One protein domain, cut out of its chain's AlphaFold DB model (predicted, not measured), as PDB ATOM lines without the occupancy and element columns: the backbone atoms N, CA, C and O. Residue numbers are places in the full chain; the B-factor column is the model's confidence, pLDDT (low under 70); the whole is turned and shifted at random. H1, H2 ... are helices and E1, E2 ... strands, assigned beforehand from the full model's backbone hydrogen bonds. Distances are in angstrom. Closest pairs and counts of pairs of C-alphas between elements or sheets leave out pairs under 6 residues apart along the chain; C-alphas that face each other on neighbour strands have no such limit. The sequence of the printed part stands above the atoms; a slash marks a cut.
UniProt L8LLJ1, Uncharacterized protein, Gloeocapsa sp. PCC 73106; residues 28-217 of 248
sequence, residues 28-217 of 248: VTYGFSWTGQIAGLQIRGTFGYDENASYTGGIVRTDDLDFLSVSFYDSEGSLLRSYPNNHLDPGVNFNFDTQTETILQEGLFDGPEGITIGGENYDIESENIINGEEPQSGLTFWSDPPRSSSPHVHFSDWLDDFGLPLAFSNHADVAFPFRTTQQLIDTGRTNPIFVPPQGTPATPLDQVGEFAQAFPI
ATOM      1  N   VAL A  28     -35.832 -17.135 -11.948       91.56
ATOM      2  CA  VAL A  28     -36.181 -17.744 -10.666       91.56
ATOM      3  C   VAL A  28     -35.591 -16.859  -9.578       91.56
ATOM      4  O   VAL A  28     -34.444 -16.425  -9.670       91.56
ATOM      5  N   THR A  29     -36.399 -16.524  -8.576       94.75
ATOM      6  CA  THR A  29     -36.003 -15.577  -7.534       94.75
ATOM      7  C   THR A  29     -35.830 -16.293  -6.207       94.75
ATOM      8  O   THR A  29     -36.725 -16.994  -5.732       94.75
ATOM      9  N   TYR A  30     -34.694 -16.046  -5.568       97.75
ATOM     10  CA  TYR A  30     -34.396 -16.498  -4.218       97.75
ATOM     11  C   TYR A  30     -34.221 -15.293  -3.300       97.75
ATOM     12  O   TYR A  30     -33.678 -14.253  -3.679       97.75
ATOM     13  N   GLY A  31     -34.683 -15.445  -2.066       98.00
ATOM     14  CA  GLY A  31     -34.258 -14.622  -0.949       98.00
ATOM     15  C   GLY A  31     -33.114 -15.310  -0.225       98.00
ATOM     16  O   GLY A  31     -32.972 -16.530  -0.286       98.00
ATOM     17  N   PHE A  32     -32.304 -14.539   0.485       98.00
ATOM     18  CA  PHE A  32     -31.377 -15.095   1.454       98.00
ATOM     19  C   PHE A  32     -31.263 -14.220   2.689       98.00
ATOM     20  O   PHE A  32     -31.508 -13.008   2.655       98.00
ATOM     21  N   SER A  33     -30.875 -14.851   3.789       96.81
ATOM     22  CA  SER A  33     -30.618 -14.166   5.047       96.81
ATOM     23  C   SER A  33     -29.465 -14.790   5.810       96.81
ATOM     24  O   SER A  33     -29.248 -16.000   5.754       96.81
ATOM     25  N   TRP A  34     -28.770 -13.958   6.571       94.81
ATOM     26  CA  TRP A  34     -27.724 -14.364   7.498       94.81
ATOM     27  C   TRP A  34     -27.818 -13.525   8.770       94.81
ATOM     28  O   TRP A  34     -28.196 -12.354   8.707       94.81
ATOM     29  N   THR A  35     -27.486 -14.121   9.913       93.00
ATOM     30  CA  THR A  35     -27.353 -13.409  11.189       93.00
ATOM     31  C   THR A  35     -26.022 -13.780  11.818       93.00
ATOM     32  O   THR A  35     -25.699 -14.964  11.941       93.00
ATOM     33  N   GLY A  36     -25.258 -12.770  12.209       91.31
ATOM     34  CA  GLY A  36     -23.998 -12.960  12.896       91.31
ATOM     35  C   GLY A  36     -24.185 -13.401  14.342       91.31
ATOM     36  O   GLY A  36     -25.209 -13.173  14.983       91.31
ATOM     37  N   GLN A  37     -23.186 -14.113  14.835       90.50
ATOM     38  CA  GLN A  37     -23.216 -14.858  16.083       90.50
ATOM     39  C   GLN A  37     -22.859 -14.000  17.304       90.50
ATOM     40  O   GLN A  37     -23.237 -14.363  18.416       90.50
ATOM     41  N   ILE A  38     -22.118 -12.897  17.128       90.06
ATOM     42  CA  ILE A  38     -21.580 -12.098  18.240       90.06
ATOM     43  C   ILE A  38     -22.327 -10.776  18.408       90.06
ATOM     44  O   ILE A  38     -22.828 -10.497  19.495       90.06
ATOM     45  N   ALA A  39     -22.383  -9.955  17.358       89.25
ATOM     46  CA  ALA A  39     -23.066  -8.659  17.405       89.25
ATOM     47  C   ALA A  39     -24.530  -8.738  16.957       89.25
ATOM     48  O   ALA A  39     -25.282  -7.795  17.179       89.25
ATOM     49  N   GLY A  40     -24.945  -9.852  16.351       90.94
ATOM     50  CA  GLY A  40     -26.294 -10.032  15.829       90.94
ATOM     51  C   GLY A  40     -26.568  -9.223  14.563       90.94
ATOM     52  O   GLY A  40     -27.737  -8.989  14.258       90.94
ATOM     53  N   LEU A  41     -25.534  -8.786  13.831       92.69
ATOM     54  CA  LEU A  41     -25.711  -8.088  12.557       92.69
ATOM     55  C   LEU A  41     -26.432  -8.995  11.567       92.69
ATOM     56  O   LEU A  41     -26.164 -10.195  11.483       92.69
ATOM     57  N   GLN A  42     -27.340  -8.414  10.791       94.94
ATOM     58  CA  GLN A  42     -28.176  -9.175   9.870       94.94
ATOM     59  C   GLN A  42     -27.908  -8.761   8.434       94.94
ATOM     60  O   GLN A  42     -27.720  -7.584   8.118       94.94
ATOM     61  N   ILE A  43     -27.977  -9.740   7.542       95.69
ATOM     62  CA  ILE A  43     -27.948  -9.536   6.100       95.69
ATOM     63  C   ILE A  43     -29.226 -10.114   5.532       95.69
ATOM     64  O   ILE A  43     -29.655 -11.207   5.911       95.69
ATOM     65  N   ARG A  44     -29.833  -9.377   4.608       98.00
ATOM     66  CA  ARG A  44     -30.964  -9.849   3.812       98.00
ATOM     67  C   ARG A  44     -30.725  -9.466   2.370       98.00
ATOM     68  O   ARG A  44     -30.325  -8.336   2.092       98.00
ATOM     69  N   GLY A  45     -31.006 -10.377   1.460       97.62
ATOM     70  CA  GLY A  45     -30.889 -10.087   0.047       97.62
ATOM     71  C   GLY A  45     -31.802 -10.933  -0.810       97.62
ATOM     72  O   GLY A  45     -32.502 -11.826  -0.334       97.62
ATOM     73  N   THR A  46     -31.800 -10.603  -2.090       97.88
ATOM     74  CA  THR A  46     -32.529 -11.314  -3.132       97.88
ATOM     75  C   THR A  46     -31.658 -11.412  -4.363       97.88
ATOM     76  O   THR A  46     -30.987 -10.438  -4.713       97.88
ATOM     77  N   PHE A  47     -31.711 -12.543  -5.043       97.94
ATOM     78  CA  PHE A  47     -31.039 -12.744  -6.317       97.94
ATOM     79  C   PHE A  47     -31.938 -13.526  -7.264       97.94
ATOM     80  O   PHE A  47     -32.878 -14.198  -6.827       97.94
ATOM     81  N   GLY A  48     -31.640 -13.433  -8.551       96.31
ATOM     82  CA  GLY A  48     -32.302 -14.244  -9.554       96.31
ATOM     83  C   GLY A  48     -31.397 -14.558 -10.728       96.31
ATOM     84  O   GLY A  48     -30.405 -13.867 -10.961       96.31
ATOM     85  N   TYR A  49     -31.739 -15.636 -11.420       96.00
ATOM     86  CA  TYR A  49     -31.023 -16.160 -12.578       96.00
ATOM     87  C   TYR A  49     -31.999 -16.881 -13.517       96.00
ATOM     88  O   TYR A  49     -33.107 -17.256 -13.117       96.00
ATOM     89  N   ASP A  50     -31.580 -17.133 -14.757       94.50
ATOM     90  CA  ASP A  50     -32.378 -17.883 -15.728       94.50
ATOM     91  C   ASP A  50     -32.370 -19.386 -15.399       94.50
ATOM     92  O   ASP A  50     -31.374 -20.081 -15.618       94.50
ATOM     93  N   GLU A  51     -33.480 -19.932 -14.895       90.94
ATOM     94  CA  GLU A  51     -33.576 -21.365 -14.567       90.94
ATOM     95  C   GLU A  51     -33.466 -22.291 -15.793       90.94
ATOM     96  O   GLU A  51     -33.213 -23.488 -15.648       90.94
ATOM     97  N   ASN A  52     -33.629 -21.749 -17.006       90.56
ATOM     98  CA  ASN A  52     -33.554 -22.513 -18.252       90.56
ATOM     99  C   ASN A  52     -32.137 -22.561 -18.847       90.56
ATOM    100  O   ASN A  52     -31.903 -23.289 -19.821       90.56
ATOM    101  N   ALA A  53     -31.191 -21.804 -18.289       91.81
ATOM    102  CA  ALA A  53     -29.799 -21.825 -18.715       91.81
ATOM    103  C   ALA A  53     -29.044 -23.041 -18.143       91.81
ATOM    104  O   ALA A  53     -29.472 -23.714 -17.208       91.81
ATOM    105  N   SER A  54     -27.902 -23.368 -18.754       93.38
ATOM    106  CA  SER A  54     -27.037 -24.465 -18.306       93.38
ATOM    107  C   SER A  54     -25.807 -23.922 -17.590       93.38
ATOM    108  O   SER A  54     -24.951 -23.307 -18.223       93.38
ATOM    109  N   TYR A  55     -25.692 -24.224 -16.298       95.38
ATOM    110  CA  TYR A  55     -24.592 -23.763 -15.451       95.38
ATOM    111  C   TYR A  55     -23.527 -24.840 -15.253       95.38
ATOM    112  O   TYR A  55     -23.825 -26.020 -15.031       95.38
ATOM    113  N   THR A  56     -22.255 -24.443 -15.311       94.69
ATOM    114  CA  THR A  56     -21.139 -25.381 -15.129       94.69
ATOM    115  C   THR A  56     -21.145 -25.923 -13.701       94.69
ATOM    116  O   THR A  56     -21.006 -25.175 -12.739       94.69
ATOM    117  N   GLY A  57     -21.309 -27.241 -13.561       94.75
ATOM    118  CA  GLY A  57     -21.395 -27.900 -12.254       94.75
ATOM    119  C   GLY A  57     -22.707 -27.659 -11.501       94.75
ATOM    120  O   GLY A  57     -22.792 -28.046 -10.342       94.75
ATOM    121  N   GLY A  58     -23.717 -27.046 -12.132       96.25
ATOM    122  CA  GLY A  58     -24.943 -26.628 -11.443       96.25
ATOM    123  C   GLY A  58     -24.727 -25.450 -10.491       96.25
ATOM    124  O   GLY A  58     -25.492 -25.290  -9.549       96.25
ATOM    125  N   ILE A  59     -23.670 -24.657 -10.706       98.06
ATOM    126  CA  ILE A  59     -23.359 -23.494  -9.875       98.06
ATOM    127  C   ILE A  59     -23.607 -22.220 -10.672       98.06
ATOM    128  O   ILE A  59     -22.926 -21.991 -11.672       98.06
ATOM    129  N   VAL A  60     -24.535 -21.397 -10.195       98.06
ATOM    130  CA  VAL A  60     -24.757 -20.028 -10.670       98.06
ATOM    131  C   VAL A  60     -23.667 -19.142 -10.073       98.06
ATOM    132  O   VAL A  60     -23.471 -19.125  -8.852       98.06
ATOM    133  N   ARG A  61     -22.924 -18.452 -10.939       97.69
ATOM    134  CA  ARG A  61     -21.833 -17.532 -10.582       97.69
ATOM    135  C   ARG A  61     -22.303 -16.080 -10.666       97.69
ATOM    136  O   ARG A  61     -23.380 -15.815 -11.183       97.69
ATOM    137  N   THR A  62     -21.484 -15.130 -10.207       96.38
ATOM    138  CA  THR A  62     -21.814 -13.691 -10.255       96.38
ATOM    139  C   THR A  62     -22.302 -13.240 -11.638       96.38
ATOM    140  O   THR A  62     -23.345 -12.600 -11.727       96.38
ATOM    141  N   ASP A  63     -21.591 -13.625 -12.704       95.56
ATOM    142  CA  ASP A  63     -21.903 -13.235 -14.091       95.56
ATOM    143  C   ASP A  63     -23.166 -13.911 -14.658       95.56
ATOM    144  O   ASP A  63     -23.668 -13.503 -15.705       95.56
ATOM    145  N   ASP A  64     -23.672 -14.946 -13.985       96.81
ATOM    146  CA  ASP A  64     -24.886 -15.673 -14.365       96.81
ATOM    147  C   ASP A  64     -26.160 -15.047 -13.759       96.81
ATOM    148  O   ASP A  64     -27.272 -15.471 -14.079       96.81
ATOM    149  N   LEU A  65     -26.017 -14.076 -12.849       96.88
ATOM    150  CA  LEU A  65     -27.141 -13.453 -12.153       96.88
ATOM    151  C   LEU A  65     -27.822 -12.398 -13.031       96.88
ATOM    152  O   LEU A  65     -27.171 -11.508 -13.574       96.88
ATOM    153  N   ASP A  66     -29.153 -12.434 -13.069       95.62
ATOM    154  CA  ASP A  66     -29.969 -11.347 -13.624       95.62
ATOM    155  C   ASP A  66     -30.013 -10.148 -12.665       95.62
ATOM    156  O   ASP A  66     -30.126  -8.991 -13.082       95.62
ATOM    157  N   PHE A  67     -29.974 -10.432 -11.359       95.75
ATOM    158  CA  PHE A  67     -29.849  -9.431 -10.308       95.75
ATOM    159  C   PHE A  67     -29.327 -10.032  -9.001       95.75
ATOM    160  O   PHE A  67     -29.539 -11.202  -8.687       95.75
ATOM    161  N   LEU A  68     -28.734  -9.168  -8.178       97.31
ATOM    162  CA  LEU A  68     -28.396  -9.411  -6.777       97.31
ATOM    163  C   LEU A  68     -28.605  -8.110  -6.009       97.31
ATOM    164  O   LEU A  68     -28.028  -7.091  -6.365       97.31
ATOM    165  N   SER A  69     -29.424  -8.115  -4.967       96.50
ATOM    166  CA  SER A  69     -29.608  -6.964  -4.082       96.50
ATOM    167  C   SER A  69     -29.395  -7.388  -2.643       96.50
ATOM    168  O   SER A  69     -29.937  -8.405  -2.216       96.50
ATOM    169  N   VAL A  70     -28.619  -6.607  -1.896       96.50
ATOM    170  CA  VAL A  70     -28.191  -6.949  -0.534       96.50
ATOM    171  C   VAL A  70     -28.423  -5.765   0.389       96.50
ATOM    172  O   VAL A  70     -28.258  -4.613  -0.006       96.50
ATOM    173  N   SER A  71     -28.846  -6.024   1.619       95.38
ATOM    174  CA  SER A  71     -29.003  -5.016   2.664       95.38
ATOM    175  C   SER A  71     -28.485  -5.530   4.001       95.38
ATOM    176  O   SER A  71     -28.702  -6.687   4.362       95.38
ATOM    177  N   PHE A  72     -27.822  -4.637   4.728       94.38
ATOM    178  CA  PHE A  72     -27.222  -4.870   6.036       94.38
ATOM    179  C   PHE A  72     -28.040  -4.156   7.105       94.38
ATOM    180  O   PHE A  72     -28.467  -3.016   6.900       94.38
ATOM    181  N   TYR A  73     -28.229  -4.809   8.244       94.69
ATOM    182  CA  TYR A  73     -29.010  -4.307   9.367       94.69
ATOM    183  C   TYR A  73     -28.268  -4.535  10.683       94.69
ATOM    184  O   TYR A  73     -27.468  -5.467  10.799       94.69
ATOM    185  N   ASP A  74     -28.556  -3.696  11.675       92.38
ATOM    186  CA  ASP A  74     -28.128  -3.931  13.054       92.38
ATOM    187  C   ASP A  74     -28.916  -5.088  13.709       92.38
ATOM    188  O   ASP A  74     -29.799  -5.705  13.098       92.38
ATOM    189  N   SER A  75     -28.590  -5.389  14.970       90.56
ATOM    190  CA  SER A  75     -29.246  -6.432  15.770       90.56
ATOM    191  C   SER A  75     -30.739  -6.198  15.999       90.56
ATOM    192  O   SER A  75     -31.511  -7.148  16.155       90.56
ATOM    193  N   GLU A  76     -31.166  -4.940  15.991       92.88
ATOM    194  CA  GLU A  76     -32.534  -4.484  16.196       92.88
ATOM    195  C   GLU A  76     -33.347  -4.477  14.889       92.88
ATOM    196  O   GLU A  76     -34.574  -4.339  14.916       92.88
ATOM    197  N   GLY A  77     -32.683  -4.676  13.746       93.75
ATOM    198  CA  GLY A  77     -33.282  -4.689  12.416       93.75
ATOM    199  C   GLY A  77     -33.365  -3.312  11.749       93.75
ATOM    200  O   GLY A  77     -34.095  -3.168  10.761       93.75
ATOM    201  N   SER A  78     -32.648  -2.305  12.249       94.81
ATOM    202  CA  SER A  78     -32.493  -1.010  11.582       94.81
ATOM    203  C   SER A  78     -31.575  -1.152  10.372       94.81
ATOM    204  O   SER A  78     -30.525  -1.784  10.443       94.81
ATOM    205  N   LEU A  79     -31.966  -0.557   9.244       93.25
ATOM    206  CA  LEU A  79     -31.171  -0.590   8.016       93.25
ATOM    207  C   LEU A  79     -29.884   0.232   8.175       93.25
ATOM    208  O   LEU A  79     -29.951   1.418   8.489       93.25
ATOM    209  N   LEU A  80     -28.745  -0.388   7.871       89.75
ATOM    210  CA  LEU A  80     -27.425   0.247   7.857       89.75
ATOM    211  C   LEU A  80     -27.026   0.675   6.440       89.75
ATOM    212  O   LEU A  80     -26.645   1.823   6.217       89.75
ATOM    213  N   ARG A  81     -27.122  -0.240   5.464       89.75
ATOM    214  CA  ARG A  81     -26.786   0.027   4.053       89.75
ATOM    215  C   ARG A  81     -27.476  -0.954   3.110       89.75
ATOM    216  O   ARG A  81     -27.733  -2.094   3.484       89.75
ATOM    217  N   SER A  82     -27.710  -0.519   1.874       91.88
ATOM    218  CA  SER A  82     -28.209  -1.352   0.777       91.88
ATOM    219  C   SER A  82     -27.326  -1.216  -0.461       91.88
ATOM    220  O   SER A  82     -26.874  -0.118  -0.778       91.88
ATOM    221  N   TYR A  83     -27.159  -2.325  -1.174       91.50
ATOM    222  CA  TYR A  83     -26.416  -2.460  -2.422       91.50
ATOM    223  C   TYR A  83     -27.351  -3.077  -3.477       91.50
ATOM    224  O   TYR A  83     -27.539  -4.299  -3.496       91.50
ATOM    225  N   PRO A  84     -28.040  -2.258  -4.292       93.00
ATOM    226  CA  PRO A  84     -28.887  -2.754  -5.371       93.00
ATOM    227  C   PRO A  84     -28.033  -3.197  -6.562       93.00
ATOM    228  O   PRO A  84     -27.068  -2.528  -6.906       93.00
ATOM    229  N   ASN A  85     -28.423  -4.283  -7.229       92.69
ATOM    230  CA  ASN A  85     -27.688  -4.848  -8.370       92.69
ATOM    231  C   ASN A  85     -26.195  -5.096  -8.092       92.69
ATOM    232  O   ASN A  85     -25.383  -5.022  -9.006       92.69
ATOM    233  N   ASN A  86     -25.857  -5.474  -6.861       92.94
ATOM    234  CA  ASN A  86     -24.499  -5.651  -6.359       92.94
ATOM    235  C   ASN A  86     -23.642  -6.621  -7.199       92.94
ATOM    236  O   ASN A  86     -22.441  -6.448  -7.260       92.94
ATOM    237  N   HIS A  87     -24.234  -7.573  -7.934       94.31
ATOM    238  CA  HIS A  87     -23.508  -8.407  -8.914       94.31
ATOM    239  C   HIS A  87     -22.763  -7.626 -10.017       94.31
ATOM    240  O   HIS A  87     -21.906  -8.196 -10.679       94.31
ATOM    241  N   LEU A  88     -23.086  -6.344 -10.232       92.19
ATOM    242  CA  LEU A  88     -22.395  -5.472 -11.189       92.19
ATOM    243  C   LEU A  88     -21.185  -4.750 -10.578       92.19
ATOM    244  O   LEU A  88     -20.435  -4.107 -11.315       92.19
ATOM    245  N   ASP A  89     -21.018  -4.812  -9.256       87.44
ATOM    246  CA  ASP A  89     -19.946  -4.112  -8.559       87.44
ATOM    247  C   ASP A  89     -18.628  -4.907  -8.668       87.44
ATOM    248  O   ASP A  89     -18.629  -6.138  -8.549       87.44
ATOM    249  N   PRO A  90     -17.476  -4.239  -8.878       84.12
ATOM    250  CA  PRO A  90     -16.179  -4.908  -8.918       84.12
ATOM    251  C   PRO A  90     -15.883  -5.692  -7.632       84.12
ATOM    252  O   PRO A  90     -16.200  -5.247  -6.531       84.12
ATOM    253  N   GLY A  91     -15.242  -6.854  -7.772       82.12
ATOM    254  CA  GLY A  91     -14.834  -7.687  -6.633       82.12
ATOM    255  C   GLY A  91     -15.958  -8.516  -6.001       82.12
ATOM    256  O   GLY A  91     -15.685  -9.311  -5.101       82.12
ATOM    257  N   VAL A  92     -17.201  -8.393  -6.479       91.06
ATOM    258  CA  VAL A  92     -18.306  -9.234  -6.010       91.06
ATOM    259  C   VAL A  92     -18.152 -10.667  -6.511       91.06
ATOM    260  O   VAL A  92     -18.028 -10.945  -7.705       91.06
ATOM    261  N   ASN A  93     -18.200 -11.601  -5.569       93.56
ATOM    262  CA  ASN A  93     -18.150 -13.033  -5.819       93.56
ATOM    263  C   ASN A  93     -19.376 -13.676  -5.176       93.56
ATOM    264  O   ASN A  93     -19.524 -13.661  -3.956       93.56
ATOM    265  N   PHE A  94     -20.264 -14.241  -5.982       96.50
ATOM    266  CA  PHE A  94     -21.462 -14.920  -5.515       96.50
ATOM    267  C   PHE A  94     -21.562 -16.282  -6.190       96.50
ATOM    268  O   PHE A  94     -21.466 -16.390  -7.411       96.50
ATOM    269  N   ASN A  95     -21.751 -17.322  -5.380       97.06
ATOM    270  CA  ASN A  95     -21.773 -18.700  -5.844       97.06
ATOM    271  C   ASN A  95     -22.948 -19.433  -5.201       97.06
ATOM    272  O   ASN A  95     -23.015 -19.554  -3.975       97.06
ATOM    273  N   PHE A  96     -23.869 -19.916  -6.032       98.12
ATOM    274  CA  PHE A  96     -25.078 -20.606  -5.596       98.12
ATOM    275  C   PHE A  96     -25.195 -21.971  -6.271       98.12
ATOM    276  O   PHE A  96     -25.213 -22.063  -7.498       98.12
ATOM    277  N   ASP A  97     -25.267 -23.030  -5.469       97.56
ATOM    278  CA  ASP A  97     -25.481 -24.394  -5.950       97.56
ATOM    279  C   ASP A  97     -26.976 -24.659  -6.132       97.56
ATOM    280  O   ASP A  97     -27.730 -24.757  -5.162       97.56
ATOM    281  N   THR A  98     -27.404 -24.825  -7.382       96.31
ATOM    282  CA  THR A  98     -28.814 -25.039  -7.727       96.31
ATOM    283  C   THR A  98     -29.324 -26.430  -7.347       96.31
ATOM    284  O   THR A  98     -30.526 -26.667  -7.393       96.31
ATOM    285  N   GLN A  99     -28.443 -27.387  -7.032       95.19
ATOM    286  CA  GLN A  99     -28.845 -28.741  -6.626       95.19
ATOM    287  C   GLN A  99     -29.159 -28.812  -5.134       95.19
ATOM    288  O   GLN A  99     -30.077 -29.525  -4.729       95.19
ATOM    289  N   THR A 100     -28.370 -28.106  -4.324       96.38
ATOM    290  CA  THR A 100     -28.542 -28.056  -2.867       96.38
ATOM    291  C   THR A 100     -29.310 -26.823  -2.401       96.38
ATOM    292  O   THR A 100     -29.725 -26.784  -1.246       96.38
ATOM    293  N   GLU A 101     -29.519 -25.852  -3.292       96.81
ATOM    294  CA  GLU A 101     -30.106 -24.540  -3.014       96.81
ATOM    295  C   GLU A 101     -29.337 -23.775  -1.927       96.81
ATOM    296  O   GLU A 101     -29.919 -23.139  -1.046       96.81
ATOM    297  N   THR A 102     -28.003 -23.837  -1.978       95.62
ATOM    298  CA  THR A 102     -27.131 -23.223  -0.971       95.62
ATOM    299  C   THR A 102     -26.191 -22.184  -1.563       95.62
ATOM    300  O   THR A 102     -25.701 -22.312  -2.684       95.62
ATOM    301  N   ILE A 103     -25.923 -21.141  -0.778       96.12
ATOM    302  CA  ILE A 103     -24.875 -20.162  -1.068       96.12
ATOM    303  C   ILE A 103     -23.552 -20.720  -0.543       96.12
ATOM    304  O   ILE A 103     -23.435 -21.011   0.654       96.12
ATOM    305  N   LEU A 104     -22.554 -20.836  -1.417       94.12
ATOM    306  CA  LEU A 104     -21.249 -21.399  -1.078       94.12
ATOM    307  C   LEU A 104     -20.436 -20.396  -0.246       94.12
ATOM    308  O   LEU A 104     -20.256 -19.243  -0.633       94.12
ATOM    309  N   GLN A 105     -19.991 -20.830   0.934       90.94
ATOM    310  CA  GLN A 105     -19.352 -19.981   1.957       90.94
ATOM    311  C   GLN A 105     -18.133 -20.647   2.621       90.94
ATOM    312  O   GLN A 105     -17.577 -20.116   3.581       90.94
ATOM    313  N   GLU A 106     -17.724 -21.830   2.155       86.81
ATOM    314  CA  GLU A 106     -16.643 -22.610   2.773       86.81
ATOM    315  C   GLU A 106     -15.259 -22.327   2.161       86.81
ATOM    316  O   GLU A 106     -14.229 -22.700   2.738       86.81
ATOM    317  N   GLY A 107     -15.220 -21.667   1.004       86.75
ATOM    318  CA  GLY A 107     -14.014 -21.298   0.274       86.75
ATOM    319  C   GLY A 107     -13.433 -19.934   0.638       86.75
ATOM    320  O   GLY A 107     -13.894 -19.239   1.539       86.75
ATOM    321  N   LEU A 108     -12.392 -19.560  -0.110       86.38
ATOM    322  CA  LEU A 108     -11.890 -18.184  -0.154       86.38
ATOM    323  C   LEU A 108     -12.988 -17.242  -0.652       86.38
ATOM    324  O   LEU A 108     -13.767 -17.637  -1.517       86.38
ATOM    325  N   PHE A 109     -13.012 -16.009  -0.154       86.25
ATOM    326  CA  PHE A 109     -14.056 -15.022  -0.442       86.25
ATOM    327  C   PHE A 109     -14.196 -14.688  -1.931       86.25
ATOM    328  O   PHE A 109     -15.294 -14.363  -2.375       86.25
ATOM    329  N   ASP A 110     -13.111 -14.798  -2.696       87.12
ATOM    330  CA  ASP A 110     -12.994 -14.613  -4.149       87.12
ATOM    331  C   ASP A 110     -12.905 -15.951  -4.912       87.12
ATOM    332  O   ASP A 110     -12.774 -15.998  -6.135       87.12
ATOM    333  N   GLY A 111     -12.943 -17.060  -4.178       89.19
ATOM    334  CA  GLY A 111     -12.819 -18.406  -4.702       89.19
ATOM    335  C   GLY A 111     -14.159 -19.014  -5.121       89.19
ATOM    336  O   GLY A 111     -15.231 -18.513  -4.779       89.19
ATOM    337  N   PRO A 112     -14.116 -20.173  -5.800       91.81
ATOM    338  CA  PRO A 112     -15.307 -20.816  -6.353       91.81
ATOM    339  C   PRO A 112     -16.281 -21.374  -5.303       91.81
ATOM    340  O   PRO A 112     -17.394 -21.738  -5.664       91.81
ATOM    341  N   GLU A 113     -15.868 -21.468  -4.041       91.00
ATOM    342  CA  GLU A 113     -16.663 -22.023  -2.934       91.00
ATOM    343  C   GLU A 113     -16.969 -20.968  -1.856       91.00
ATOM    344  O   GLU A 113     -17.384 -21.321  -0.751       91.00
ATOM    345  N   GLY A 114     -16.685 -19.691  -2.122       90.69
ATOM    346  CA  GLY A 114     -16.889 -18.607  -1.166       90.69
ATOM    347  C   GLY A 114     -17.790 -17.499  -1.687       90.69
ATOM    348  O   GLY A 114     -18.422 -17.622  -2.737       90.69
ATOM    349  N   ILE A 115     -17.845 -16.412  -0.928       92.12
ATOM    350  CA  ILE A 115     -18.705 -15.265  -1.199       92.12
ATOM    351  C   ILE A 115     -18.008 -13.960  -0.822       92.12
ATOM    352  O   ILE A 115     -17.253 -13.917   0.148       92.12
ATOM    353  N   THR A 116     -18.310 -12.904  -1.577       91.56
ATOM    354  CA  THR A 116     -18.061 -11.490  -1.277       91.56
ATOM    355  C   THR A 116     -19.199 -10.666  -1.856       91.56
ATOM    356  O   THR A 116     -19.332 -10.575  -3.073       91.56
ATOM    357  N   ILE A 117     -20.022 -10.080  -0.991       92.38
ATOM    358  CA  ILE A 117     -21.152  -9.212  -1.352       92.38
ATOM    359  C   ILE A 117     -21.182  -7.971  -0.450       92.38
ATOM    360  O   ILE A 117     -20.621  -7.973   0.645       92.38
ATOM    361  N   GLY A 118     -21.872  -6.918  -0.874       86.75
ATOM    362  CA  GLY A 118     -21.737  -5.574  -0.315       86.75
ATOM    363  C   GLY A 118     -20.664  -4.783  -1.064       86.75
ATOM    364  O   GLY A 118     -20.491  -4.976  -2.265       86.75
ATOM    365  N   GLY A 119     -19.939  -3.899  -0.384       72.69
ATOM    366  CA  GLY A 119     -18.841  -3.146  -1.007       72.69
ATOM    367  C   GLY A 119     -18.149  -2.203  -0.030       72.69
ATOM    368  O   GLY A 119     -18.662  -2.011   1.069       72.69
ATOM    369  N   GLU A 120     -17.043  -1.541  -0.368       62.78
ATOM    370  CA  GLU A 120     -16.087  -1.770  -1.470       62.78
ATOM    371  C   GLU A 120     -14.917  -2.615  -0.933       62.78
ATOM    372  O   GLU A 120     -14.456  -2.364   0.180       62.78
ATOM    373  N   ASN A 121     -14.399  -3.594  -1.681       52.47
ATOM    374  CA  ASN A 121     -13.060  -4.105  -1.383       52.47
ATOM    375  C   ASN A 121     -12.280  -4.408  -2.660       52.47
ATOM    376  O   ASN A 121     -12.749  -5.151  -3.518       52.47
ATOM    377  N   TYR A 122     -11.070  -3.845  -2.697       46.16
ATOM    378  CA  TYR A 122     -10.074  -3.888  -3.763       46.16
ATOM    379  C   TYR A 122     -10.455  -3.155  -5.055       46.16
ATOM    380  O   TYR A 122     -10.891  -3.763  -6.028       46.16
ATOM    381  N   ASP A 123     -10.086  -1.878  -5.142       39.09
ATOM    382  CA  ASP A 123      -9.231  -1.582  -6.281       39.09
ATOM    383  C   ASP A 123      -7.852  -2.172  -5.928       39.09
ATOM    384  O   ASP A 123      -7.272  -1.885  -4.882       39.09
ATOM    385  N   ILE A 124      -7.359  -3.100  -6.743       43.22
ATOM    386  CA  ILE A 124      -5.933  -3.459  -6.714       43.22
ATOM    387  C   ILE A 124      -5.129  -2.327  -7.406       43.22
ATOM    388  O   ILE A 124      -3.897  -2.357  -7.394       43.22
ATOM    389  N   GLU A 125      -5.805  -1.319  -7.985       40.56
ATOM    390  CA  GLU A 125      -5.220  -0.275  -8.829       40.56
ATOM    391  C   GLU A 125      -5.677   1.187  -8.557       40.56
ATOM    392  O   GLU A 125      -5.352   2.044  -9.387       40.56
ATOM    393  N   SER A 126      -6.358   1.563  -7.456       43.34
ATOM    394  CA  SER A 126      -6.801   2.968  -7.309       43.34
ATOM    395  C   SER A 126      -5.680   3.904  -6.858       43.34
ATOM    396  O   SER A 126      -5.035   3.799  -5.815       43.34
ATOM    397  N   GLU A 127      -5.467   4.928  -7.678       41.06
ATOM    398  CA  GLU A 127      -4.497   5.997  -7.443       41.06
ATOM    399  C   GLU A 127      -4.956   7.013  -6.372       41.06
ATOM    400  O   GLU A 127      -4.256   8.001  -6.119       41.06
ATOM    401  N   ASN A 128      -6.108   6.812  -5.718       46.31
ATOM    402  CA  ASN A 128      -6.611   7.720  -4.682       46.31
ATOM    403  C   ASN A 128      -6.035   7.371  -3.314       46.31
ATOM    404  O   ASN A 128      -6.718   6.936  -2.400       46.31
ATOM    405  N   ILE A 129      -4.744   7.625  -3.173       49.62
ATOM    406  CA  ILE A 129      -3.990   7.406  -1.950       49.62
ATOM    407  C   ILE A 129      -4.208   8.568  -0.959       49.62
ATOM    408  O   ILE A 129      -3.747   9.690  -1.191       49.62
ATOM    409  N   ILE A 130      -4.822   8.302   0.196       49.09
ATOM    410  CA  ILE A 130      -4.767   9.174   1.379       49.09
ATOM    411  C   ILE A 130      -3.723   8.575   2.334       49.09
ATOM    412  O   ILE A 130      -3.857   7.453   2.795       49.09
ATOM    413  N   ASN A 131      -2.634   9.297   2.618       48.41
ATOM    414  CA  ASN A 131      -1.512   8.836   3.469       48.41
ATOM    415  C   ASN A 131      -0.768   7.555   3.029       48.41
ATOM    416  O   ASN A 131       0.075   7.072   3.778       48.41
ATOM    417  N   GLY A 132      -1.002   7.033   1.830       44.31
ATOM    418  CA  GLY A 132      -0.428   5.757   1.374       44.31
ATOM    419  C   GLY A 132      -1.471   4.675   1.095       44.31
ATOM    420  O   GLY A 132      -1.097   3.639   0.557       44.31
ATOM    421  N   GLU A 133      -2.745   4.919   1.423       43.75
ATOM    422  CA  GLU A 133      -3.799   3.904   1.414       43.75
ATOM    423  C   GLU A 133      -5.073   4.438   0.735       43.75
ATOM    424  O   GLU A 133      -5.380   5.631   0.808       43.75
ATOM    425  N   GLU A 134      -5.785   3.578   0.010       50.50
ATOM    426  CA  GLU A 134      -7.025   3.944  -0.676       50.50
ATOM    427  C   GLU A 134      -8.187   4.082   0.323       50.50
ATOM    428  O   GLU A 134      -8.361   3.184   1.150       50.50
ATOM    429  N   PRO A 135      -9.004   5.156   0.283       48.88
ATOM    430  CA  PRO A 135     -10.128   5.326   1.190       48.88
ATOM    431  C   PRO A 135     -11.241   4.334   0.846       48.88
ATOM    432  O   PRO A 135     -12.078   4.584  -0.014       48.88
ATOM    433  N   GLN A 136     -11.252   3.208   1.543       54.47
ATOM    434  CA  GLN A 136     -12.295   2.191   1.470       54.47
ATOM    435  C   GLN A 136     -13.512   2.609   2.318       54.47
ATOM    436  O   GLN A 136     -13.364   2.913   3.508       54.47
ATOM    437  N   SER A 137     -14.730   2.571   1.757       59.81
ATOM    438  CA  SER A 137     -15.978   2.799   2.517       59.81
ATOM    439  C   SER A 137     -17.025   1.694   2.298       59.81
ATOM    440  O   SER A 137     -17.326   1.326   1.165       59.81
ATOM    441  N   GLY A 138     -17.654   1.207   3.375       76.38
ATOM    442  CA  GLY A 138     -18.837   0.341   3.296       76.38
ATOM    443  C   GLY A 138     -18.850  -0.892   4.201       76.38
ATOM    444  O   GLY A 138     -18.041  -1.021   5.119       76.38
ATOM    445  N   LEU A 139     -19.864  -1.736   3.979       86.50
ATOM    446  CA  LEU A 139     -20.091  -3.019   4.639       86.50
ATOM    447  C   LEU A 139     -19.963  -4.145   3.616       86.50
ATOM    448  O   LEU A 139     -20.663  -4.156   2.600       86.50
ATOM    449  N   THR A 140     -19.123  -5.119   3.938       87.88
ATOM    450  CA  THR A 140     -18.851  -6.275   3.083       87.88
ATOM    451  C   THR A 140     -19.096  -7.551   3.871       87.88
ATOM    452  O   THR A 140     -18.629  -7.701   4.998       87.88
ATOM    453  N   PHE A 141     -19.838  -8.480   3.278       91.00
ATOM    454  CA  PHE A 141     -20.010  -9.835   3.777       91.00
ATOM    455  C   PHE A 141     -19.201 -10.790   2.930       91.00
ATOM    456  O   PHE A 141     -19.355 -10.831   1.711       91.00
ATOM    457  N   TRP A 142     -18.354 -11.566   3.585       87.56
ATOM    458  CA  TRP A 142     -17.402 -12.416   2.894       87.56
ATOM    459  C   TRP A 142     -17.104 -13.710   3.671       87.56
ATOM    460  O   TRP A 142     -17.422 -13.841   4.861       87.56
ATOM    461  N   SER A 143     -16.482 -14.673   3.000       86.69
ATOM    462  CA  SER A 143     -15.979 -15.917   3.599       86.69
ATOM    463  C   SER A 143     -14.443 -15.953   3.581       86.69
ATOM    464  O   SER A 143     -13.870 -15.996   2.506       86.69
ATOM    465  N   ASP A 144     -13.731 -15.993   4.713       77.38
ATOM    466  CA  ASP A 144     -12.243 -16.007   4.718       77.38
ATOM    467  C   ASP A 144     -11.659 -17.266   5.405       77.38
ATOM    468  O   ASP A 144     -12.305 -17.836   6.288       77.38
ATOM    469  N   PRO A 145     -10.398 -17.660   5.127       54.66
ATOM    470  CA  PRO A 145      -9.921 -18.617   4.131       54.66
ATOM    471  C   PRO A 145      -9.629 -20.006   4.794       54.66
ATOM    472  O   PRO A 145      -9.957 -20.219   5.968       54.66
ATOM    473  N   PRO A 146      -9.070 -21.034   4.111       48.53
ATOM    474  CA  PRO A 146      -9.280 -22.433   4.484       48.53
ATOM    475  C   PRO A 146      -8.664 -22.798   5.842       48.53
ATOM    476  O   PRO A 146      -7.524 -22.447   6.150       48.53
ATOM    477  N   ARG A 147      -9.411 -23.627   6.590       49.03
ATOM    478  CA  ARG A 147      -9.224 -24.077   7.994       49.03
ATOM    479  C   ARG A 147      -9.928 -23.242   9.074       49.03
ATOM    480  O   ARG A 147      -9.891 -23.666  10.231       49.03
ATOM    481  N   SER A 148     -10.638 -22.163   8.729       56.25
ATOM    482  CA  SER A 148     -11.658 -21.554   9.605       56.25
ATOM    483  C   SER A 148     -12.661 -20.674   8.841       56.25
ATOM    484  O   SER A 148     -12.875 -19.532   9.242       56.25
ATOM    485  N   SER A 149     -13.267 -21.217   7.777       61.12
ATOM    486  CA  SER A 149     -14.225 -20.578   6.855       61.12
ATOM    487  C   SER A 149     -15.478 -20.042   7.554       61.12
ATOM    488  O   SER A 149     -16.525 -20.683   7.583       61.12
ATOM    489  N   SER A 150     -15.345 -18.890   8.197       74.25
ATOM    490  CA  SER A 150     -16.384 -18.327   9.057       74.25
ATOM    491  C   SER A 150     -16.930 -17.103   8.346       74.25
ATOM    492  O   SER A 150     -16.172 -16.138   8.204       74.25
ATOM    493  N   PRO A 151     -18.173 -17.128   7.837       79.25
ATOM    494  CA  PRO A 151     -18.767 -15.946   7.233       79.25
ATOM    495  C   PRO A 151     -18.767 -14.796   8.235       79.25
ATOM    496  O   PRO A 151     -19.013 -14.996   9.429       79.25
ATOM    497  N   HIS A 152     -18.437 -13.598   7.770       85.00
ATOM    498  CA  HIS A 152     -18.330 -12.445   8.651       85.00
ATOM    499  C   HIS A 152     -18.532 -11.122   7.928       85.00
ATOM    500  O   HIS A 152     -18.463 -11.045   6.702       85.00
ATOM    501  N   VAL A 153     -18.804 -10.083   8.714       85.50
ATOM    502  CA  VAL A 153     -19.029  -8.724   8.221       85.50
ATOM    503  C   VAL A 153     -17.792  -7.877   8.481       85.50
ATOM    504  O   VAL A 153     -17.298  -7.788   9.609       85.50
ATOM    505  N   HIS A 154     -17.312  -7.237   7.424       79.56
ATOM    506  CA  HIS A 154     -16.304  -6.188   7.455       79.56
ATOM    507  C   HIS A 154     -16.975  -4.840   7.350       79.56
ATOM    508  O   HIS A 154     -17.896  -4.666   6.555       79.56
ATOM    509  N   PHE A 155     -16.465  -3.888   8.116       71.75
ATOM    510  CA  PHE A 155     -16.553  -2.490   7.742       71.75
ATOM    511  C   PHE A 155     -15.179  -2.092   7.221       71.75
ATOM    512  O   PHE A 155     -14.165  -2.492   7.796       71.75
ATOM    513  N   SER A 156     -15.124  -1.337   6.134       59.69
ATOM    514  CA  SER A 156     -13.851  -0.783   5.701       59.69
ATOM    515  C   SER A 156     -13.507   0.443   6.553       59.69
ATOM    516  O   SER A 156     -14.304   1.370   6.731       59.69
ATOM    517  N   ASP A 157     -12.332   0.385   7.163       47.38
ATOM    518  CA  ASP A 157     -11.793   1.364   8.097       47.38
ATOM    519  C   ASP A 157     -11.177   2.507   7.296       47.38
ATOM    520  O   ASP A 157     -10.152   2.292   6.679       47.38
ATOM    521  N   TRP A 158     -11.832   3.676   7.287       47.69
ATOM    522  CA  TRP A 158     -11.171   4.991   7.177       47.69
ATOM    523  C   TRP A 158     -12.006   6.112   7.803       47.69
ATOM    524  O   TRP A 158     -11.449   7.088   8.307       47.69
ATOM    525  N   LEU A 159     -13.339   5.993   7.793       48.56
ATOM    526  CA  LEU A 159     -14.244   7.062   8.242       48.56
ATOM    527  C   LEU A 159     -15.169   6.692   9.409       48.56
ATOM    528  O   LEU A 159     -15.916   7.557   9.860       48.56
ATOM    529  N   ASP A 160     -15.118   5.451   9.914       61.03
ATOM    530  CA  ASP A 160     -16.081   4.954  10.916       61.03
ATOM    531  C   ASP A 160     -17.534   5.261  10.495       61.03
ATOM    532  O   ASP A 160     -18.372   5.677  11.293       61.03
ATOM    533  N   ASP A 161     -17.826   5.093   9.198       63.72
ATOM    534  CA  ASP A 161     -19.062   5.564   8.547       63.72
ATOM    535  C   ASP A 161     -20.347   5.056   9.211       63.72
ATOM    536  O   ASP A 161     -21.422   5.630   9.026       63.72
ATOM    537  N   PHE A 162     -20.241   3.966   9.970       71.81
ATOM    538  CA  PHE A 162     -21.360   3.312  10.633       71.81
ATOM    539  C   PHE A 162     -21.278   3.345  12.161       71.81
ATOM    540  O   PHE A 162     -22.245   2.938  12.805       71.81
ATOM    541  N   GLY A 163     -20.165   3.792  12.757       76.12
ATOM    542  CA  GLY A 163     -19.987   3.774  14.212       76.12
ATOM    543  C   GLY A 163     -20.073   2.373  14.825       76.12
ATOM    544  O   GLY A 163     -20.438   2.242  15.996       76.12
ATOM    545  N   LEU A 164     -19.838   1.317  14.034       80.81
ATOM    546  CA  LEU A 164     -20.027  -0.065  14.473       80.81
ATOM    547  C   LEU A 164     -18.783  -0.543  15.221       80.81
ATOM    548  O   LEU A 164     -17.689  -0.558  14.657       80.81
ATOM    549  N   PRO A 165     -18.915  -0.990  16.478       81.56
ATOM    550  CA  PRO A 165     -17.780  -1.543  17.186       81.56
ATOM    551  C   PRO A 165     -17.402  -2.914  16.614       81.56
ATOM    552  O   PRO A 165     -18.254  -3.722  16.256       81.56
ATOM    553  N   LEU A 166     -16.100  -3.203  16.601       85.31
ATOM    554  CA  LEU A 166     -15.577  -4.532  16.282       85.31
ATOM    555  C   LEU A 166     -16.146  -5.563  17.255       85.31
ATOM    556  O   LEU A 166     -16.019  -5.379  18.465       85.31
ATOM    557  N   ALA A 167     -16.736  -6.645  16.754       88.19
ATOM    558  CA  ALA A 167     -17.339  -7.681  17.582       88.19
ATOM    559  C   ALA A 167     -16.417  -8.861  17.842       88.19
ATOM    560  O   ALA A 167     -16.321  -9.331  18.978       88.19
ATOM    561  N   PHE A 168     -15.690  -9.307  16.822       88.25
ATOM    562  CA  PHE A 168     -14.763 -10.423  16.940       88.25
ATOM    563  C   PHE A 168     -13.480 -10.137  16.170       88.25
ATOM    564  O   PHE A 168     -13.498  -9.981  14.952       88.25
ATOM    565  N   SER A 169     -12.345 -10.124  16.872       85.88
ATOM    566  CA  SER A 169     -11.046  -9.757  16.305       85.88
ATOM    567  C   SER A 169     -11.112  -8.367  15.653       85.88
ATOM    568  O   SER A 169     -11.263  -7.366  16.349       85.88
ATOM    569  N   ASN A 170     -11.024  -8.315  14.330       80.44
ATOM    570  CA  ASN A 170     -11.064  -7.136  13.478       80.44
ATOM    571  C   ASN A 170     -12.317  -7.136  12.582       80.44
ATOM    572  O   ASN A 170     -12.309  -6.536  11.515       80.44
ATOM    573  N   HIS A 171     -13.384  -7.816  13.008       85.75
ATOM    574  CA  HIS A 171     -14.622  -7.966  12.246       85.75
ATOM    575  C   HIS A 171     -15.819  -7.422  13.019       85.75
ATOM    576  O   HIS A 171     -15.872  -7.524  14.249       85.75
ATOM    577  N   ALA A 172     -16.787  -6.872  12.287       87.19
ATOM    578  CA  ALA A 172     -18.010  -6.294  12.836       87.19
ATOM    579  C   ALA A 172     -18.955  -7.364  13.390       87.19
ATOM    580  O   ALA A 172     -19.656  -7.119  14.360       87.19
ATOM    581  N   ASP A 173     -18.961  -8.551  12.786       90.00
ATOM    582  CA  ASP A 173     -19.634  -9.743  13.297       90.00
ATOM    583  C   ASP A 173     -19.115 -10.979  12.564       90.00
ATOM    584  O   ASP A 173     -18.490 -10.844  11.516       90.00
ATOM    585  N   VAL A 174     -19.368 -12.174  13.089       89.00
ATOM    586  CA  VAL A 174     -18.880 -13.458  12.562       89.00
ATOM    587  C   VAL A 174     -19.917 -14.549  12.777       89.00
ATOM    588  O   VAL A 174     -20.714 -14.456  13.698       89.00
ATOM    589  N   ALA A 175     -19.860 -15.634  12.015       88.25
ATOM    590  CA  ALA A 175     -20.562 -16.868  12.338       88.25
ATOM    591  C   ALA A 175     -19.630 -18.065  12.149       88.25
ATOM    592  O   ALA A 175     -19.042 -18.253  11.087       88.25
ATOM    593  N   PHE A 176     -19.495 -18.877  13.200       87.31
ATOM    594  CA  PHE A 176     -18.702 -20.101  13.186       87.31
ATOM    595  C   PHE A 176     -19.638 -21.315  13.313       87.31
ATOM    596  O   PHE A 176     -20.021 -21.669  14.431       87.31
ATOM    597  N   PRO A 177     -19.957 -22.022  12.212       81.62
ATOM    598  CA  PRO A 177     -20.911 -23.142  12.220       81.62
ATOM    599  C   PRO A 177     -20.551 -24.315  13.131       81.62
ATOM    600  O   PRO A 177     -21.379 -25.170  13.434       81.62
ATOM    601  N   PHE A 178     -19.302 -24.363  13.588       83.25
ATOM    602  CA  PHE A 178     -18.774 -25.436  14.426       83.25
ATOM    603  C   PHE A 178     -18.272 -24.942  15.785       83.25
ATOM    604  O   PHE A 178     -17.547 -25.672  16.467       83.25
ATOM    605  N   ARG A 179     -18.598 -23.700  16.172       86.62
ATOM    606  CA  ARG A 179     -18.249 -23.153  17.487       86.62
ATOM    607  C   ARG A 179     -19.443 -22.483  18.146       86.62
ATOM    608  O   ARG A 179     -20.177 -21.738  17.508       86.62
ATOM    609  N   THR A 180     -19.586 -22.721  19.442       88.69
ATOM    610  CA  THR A 180     -20.558 -22.008  20.274       88.69
ATOM    611  C   THR A 180     -20.094 -20.570  20.515       88.69
ATOM    612  O   THR A 180     -18.887 -20.298  20.500       88.69
ATOM    613  N   THR A 181     -21.015 -19.660  20.835       87.31
ATOM    614  CA  THR A 181     -20.655 -18.281  21.220       87.31
ATOM    615  C   THR A 181     -19.701 -18.273  22.413       87.31
ATOM    616  O   THR A 181     -18.716 -17.538  22.417       87.31
ATOM    617  N   GLN A 182     -19.900 -19.166  23.391       86.88
ATOM    618  CA  GLN A 182     -18.981 -19.287  24.529       86.88
ATOM    619  C   GLN A 182     -17.565 -19.681  24.093       86.88
ATOM    620  O   GLN A 182     -16.600 -19.097  24.573       86.88
ATOM    621  N   GLN A 183     -17.416 -20.614  23.150       88.50
ATOM    622  CA  GLN A 183     -16.098 -20.982  22.627       88.50
ATOM    623  C   GLN A 183     -15.416 -19.811  21.910       88.50
ATOM    624  O   GLN A 183     -14.190 -19.725  21.932       88.50
ATOM    625  N   LEU A 184     -16.188 -18.916  21.282       88.31
ATOM    626  CA  LEU A 184     -15.674 -17.685  20.676       88.31
ATOM    627  C   LEU A 184     -15.272 -16.652  21.736       88.31
ATOM    628  O   LEU A 184     -14.203 -16.047  21.622       88.31
ATOM    629  N   ILE A 185     -16.063 -16.497  22.799       87.81
ATOM    630  CA  ILE A 185     -15.730 -15.655  23.959       87.81
ATOM    631  C   ILE A 185     -14.438 -16.145  24.623       87.81
ATOM    632  O   ILE A 185     -13.530 -15.348  24.863       87.81
ATOM    633  N   ASP A 186     -14.303 -17.456  24.827       90.06
ATOM    634  CA  ASP A 186     -13.143 -18.091  25.464       90.06
ATOM    635  C   ASP A 186     -11.837 -17.892  24.673       90.06
ATOM    636  O   ASP A 186     -10.746 -18.029  25.230       90.06
ATOM    637  N   THR A 187     -11.910 -17.518  23.385       89.88
ATOM    638  CA  THR A 187     -10.712 -17.133  22.614       89.88
ATOM    639  C   THR A 187     -10.097 -15.809  23.067       89.88
ATOM    640  O   THR A 187      -8.962 -15.511  22.692       89.88
ATOM    641  N   GLY A 188     -10.845 -14.987  23.813       89.75
ATOM    642  CA  GLY A 188     -10.455 -13.628  24.193       89.75
ATOM    643  C   GLY A 188     -10.454 -12.623  23.035       89.75
ATOM    644  O   GLY A 188      -9.985 -11.503  23.215       89.75
ATOM    645  N   ARG A 189     -10.949 -13.006  21.848       89.38
ATOM    646  CA  ARG A 189     -11.035 -12.134  20.662       89.38
ATOM    647  C   ARG A 189     -12.377 -11.422  20.522       89.38
ATOM    648  O   ARG A 189     -12.507 -10.556  19.666       89.38
ATOM    649  N   THR A 190     -13.362 -11.797  21.328       90.00
ATOM    650  CA  THR A 190     -14.678 -11.154  21.340       90.00
ATOM    651  C   THR A 190     -14.592  -9.837  22.100       90.00
ATOM    652  O   THR A 190     -14.030  -9.791  23.197       90.00
ATOM    653  N   ASN A 191     -15.147  -8.767  21.538       88.12
ATOM    654  CA  ASN A 191     -15.192  -7.482  22.216       88.12
ATOM    655  C   ASN A 191     -16.093  -7.579  23.466       88.12
ATOM    656  O   ASN A 191     -17.227  -8.053  23.360       88.12
ATOM    657  N   PRO A 192     -15.623  -7.125  24.648       86.81
ATOM    658  CA  PRO A 192     -16.365  -7.221  25.904       86.81
ATOM    659  C   PRO A 192     -17.788  -6.656  25.886       86.81
ATOM    660  O   PRO A 192     -18.607  -7.099  26.686       86.81
ATOM    661  N   ILE A 193     -18.098  -5.700  25.003       87.69
ATOM    662  CA  ILE A 193     -19.451  -5.123  24.909       87.69
ATOM    663  C   ILE A 193     -20.499  -6.131  24.418       87.69
ATOM    664  O   ILE A 193     -21.675  -5.975  24.728       87.69
ATOM    665  N   PHE A 194     -20.068  -7.160  23.682       86.69
ATOM    666  CA  PHE A 194     -20.930  -8.215  23.145       86.69
ATOM    667  C   PHE A 194     -20.897  -9.487  23.991       86.69
ATOM    668  O   PHE A 194     -21.522 -10.484  23.646       86.69
ATOM    669  N   VAL A 195     -20.168  -9.481  25.112       84.44
ATOM    670  CA  VAL A 195     -20.177 -10.610  26.039       84.44
ATOM    671  C   VAL A 195     -21.479 -10.552  26.842       84.44
ATOM    672  O   VAL A 195     -21.686  -9.595  27.597       84.44
ATOM    673  N   PRO A 196     -22.362 -11.559  26.725       79.94
ATOM    674  CA  PRO A 196     -23.605 -11.566  27.470       79.94
ATOM    675  C   PRO A 196     -23.318 -11.625  28.981       79.94
ATOM    676  O   PRO A 196     -22.411 -12.343  29.419       79.94
ATOM    677  N   PRO A 197     -24.094 -10.910  29.817       80.50
ATOM    678  CA  PRO A 197     -23.978 -11.006  31.265       80.50
ATOM    679  C   PRO A 197     -24.133 -12.446  31.764       80.50
ATOM    680  O   PRO A 197     -24.879 -13.251  31.197       80.50
ATOM    681  N   GLN A 198     -23.483 -12.762  32.883       77.81
ATOM    682  CA  GLN A 198     -23.608 -14.077  33.501       77.81
ATOM    683  C   GLN A 198     -25.082 -14.398  33.810       77.81
ATOM    684  O   GLN A 198     -25.770 -13.617  34.465       77.81
ATOM    685  N   GLY A 199     -25.553 -15.564  33.359       72.69
ATOM    686  CA  GLY A 199     -26.942 -16.001  33.545       72.69
ATOM    687  C   GLY A 199     -27.914 -15.556  32.449       72.69
ATOM    688  O   GLY A 199     -29.107 -15.835  32.568       72.69
ATOM    689  N   THR A 200     -27.430 -14.905  31.386       77.94
ATOM    690  CA  THR A 200     -28.236 -14.650  30.184       77.94
ATOM    691  C   THR A 200     -28.634 -15.982  29.536       77.94
ATOM    692  O   THR A 200     -27.774 -16.853  29.374       77.94
ATOM    693  N   PRO A 201     -29.922 -16.191  29.201       77.06
ATOM    694  CA  PRO A 201     -30.356 -17.395  28.505       77.06
ATOM    695  C   PRO A 201     -29.666 -17.539  27.149       77.06
ATOM    696  O   PRO A 201     -29.565 -16.566  26.409       77.06
ATOM    697  N   ALA A 202     -29.256 -18.763  26.816       76.88
ATOM    698  CA  ALA A 202     -28.719 -19.073  25.499       76.88
ATOM    699  C   ALA A 202     -29.808 -18.960  24.418       76.88
ATOM    700  O   ALA A 202     -30.917 -19.485  24.565       76.88
ATOM    701  N   THR A 203     -29.465 -18.301  23.325       81.12
ATOM    702  CA  THR A 203     -30.204 -18.221  22.070       81.12
ATOM    703  C   THR A 203     -29.811 -19.379  21.139       81.12
ATOM    704  O   THR A 203     -28.834 -20.085  21.400       81.12
ATOM    705  N   PRO A 204     -30.544 -19.614  20.036       79.69
ATOM    706  CA  PRO A 204     -30.115 -20.571  19.015       79.69
ATOM    707  C   PRO A 204     -28.709 -20.279  18.456       79.69
ATOM    708  O   PRO A 204     -27.912 -21.207  18.347       79.69
ATOM    709  N   LEU A 205     -28.371 -19.003  18.224       81.69
ATOM    710  CA  LEU A 205     -27.043 -18.576  17.755       81.69
ATOM    711  C   LEU A 205     -25.926 -18.873  18.771       81.69
ATOM    712  O   LEU A 205     -24.771 -19.077  18.398       81.69
ATOM    713  N   ASP A 206     -26.266 -18.990  20.060       79.69
ATOM    714  CA  ASP A 206     -25.304 -19.389  21.091       79.69
ATOM    715  C   ASP A 206     -24.864 -20.851  20.977       79.69
ATOM    716  O   ASP A 206     -23.821 -21.222  21.527       79.69
ATOM    717  N   GLN A 207     -25.623 -21.681  20.255       83.56
ATOM    718  CA  GLN A 207     -25.280 -23.084  20.035       83.56
ATOM    719  C   GLN A 207     -24.228 -23.229  18.937       83.56
ATOM    720  O   GLN A 207     -23.200 -23.852  19.181       83.56
ATOM    721  N   VAL A 208     -24.452 -22.638  17.765       84.44
ATOM    722  CA  VAL A 208     -23.496 -22.574  16.650       84.44
ATOM    723  C   VAL A 208     -23.808 -21.362  15.777       84.44
ATOM    724  O   VAL A 208     -24.952 -20.916  15.728       84.44
ATOM    725  N   GLY A 209     -22.800 -20.848  15.071       84.88
ATOM    726  CA  GLY A 209     -23.040 -19.892  13.995       84.88
ATOM    727  C   GLY A 209     -23.773 -20.549  12.825       84.88
ATOM    728  O   GLY A 209     -23.876 -21.772  12.735       84.88
ATOM    729  N   GLU A 210     -24.255 -19.736  11.894       86.12
ATOM    730  CA  GLU A 210     -24.974 -20.225  10.722       86.12
ATOM    731  C   GLU A 210     -24.352 -19.683   9.433       86.12
ATOM    732  O   GLU A 210     -23.808 -18.578   9.384       86.12
ATOM    733  N   PHE A 211     -24.434 -20.489   8.377       90.06
ATOM    734  CA  PHE A 211     -24.228 -20.021   7.013       90.06
ATOM    735  C   PHE A 211     -25.453 -19.231   6.544       90.06
ATOM    736  O   PHE A 211     -26.559 -19.428   7.049       90.06
ATOM    737  N   ALA A 212     -25.272 -18.347   5.560       93.44
ATOM    738  CA  ALA A 212     -26.392 -17.681   4.909       93.44
ATOM    739  C   ALA A 212     -27.345 -18.726   4.313       93.44
ATOM    740  O   ALA A 212     -26.909 -19.650   3.622       93.44
ATOM    741  N   GLN A 213     -28.637 -18.567   4.588       95.06
ATOM    742  CA  GLN A 213     -29.685 -19.472   4.135       95.06
ATOM    743  C   GLN A 213     -30.408 -18.841   2.950       95.06
ATOM    744  O   GLN A 213     -30.916 -17.726   3.077       95.06
ATOM    745  N   ALA A 214     -30.459 -19.550   1.824       97.56
ATOM    746  CA  ALA A 214     -31.277 -19.180   0.677       97.56
ATOM    747  C   ALA A 214     -32.646 -19.869   0.749       97.56
ATOM    748  O   ALA A 214     -32.786 -20.956   1.309       97.56
ATOM    749  N   PHE A 215     -33.666 -19.224   0.194       97.06
ATOM    750  CA  PHE A 215     -35.023 -19.751   0.128       97.06
ATOM    751  C   PHE A 215     -35.729 -19.251  -1.137       97.06
ATOM    752  O   PHE A 215     -35.582 -18.077  -1.495       97.06
ATOM    753  N   PRO A 216     -36.512 -20.102  -1.819       94.62
ATOM    754  CA  PRO A 216     -37.229 -19.692  -3.017       94.62
ATOM    755  C   PRO A 216     -38.297 -18.651  -2.666       94.62
ATOM    756  O   PRO A 216     -39.039 -18.793  -1.687       94.62
ATOM    757  N   ILE A 217     -38.403 -17.607  -3.484       92.12
ATOM    758  CA  ILE A 217     -39.495 -16.637  -3.421       92.12
ATOM    759  C   ILE A 217     -40.479 -17.012  -4.522       92.12
ATOM    760  O   ILE A 217     -40.142 -16.997  -5.703       92.12
TER     761      ILE A 217
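AT A GLANCE: This is residues 28 to 217 of the 248 residues of an uncharacterized protein of Gloeocapsa sp. PCC 73106 (UniProt L8LLJ1). The domain has little regular structure: a sandwich of the antiparallel sheet E5-E4-E2-E1-E10 with the crossed meander E7-E8-E9, successive antiparallel neighbours, over one face; E3-E6 and H1 lie toward opposite ends. Of 190 printed residues 61 are in named elements, mostly strand, in the order E1 to E9, H1, E10. The whole is compact, with a radius of gyration of the C-alphas of 16.8 A, spanning 53 by 43 by 32 A.

HOW THE PARTS SIT: Between E1, residues 28 to 35, and E2, residues 42 to 50, N 32 and O 45 are within hydrogen-bond range, 2.8 A. The closest C-alphas of E4, residues 65 to 73, and E7, residues 116 to 118, are those of Val 70 and Gly 118, 6.6 A. H1, residues 181 to 185, is not on either sheet; its O i to N i+4 pair is within hydrogen-bond range.

IN THESE COORDINATES: E1 begins at C-alpha 28 (-36.181, -17.744, -10.666); E10, residues 213 to 216, ends at C-alpha 216 (-37.229, -19.692, -3.017).

THE WHOLE: The printed part has no cut. Residues under pLDDT 70 include 120 to 137, in the long link after E7.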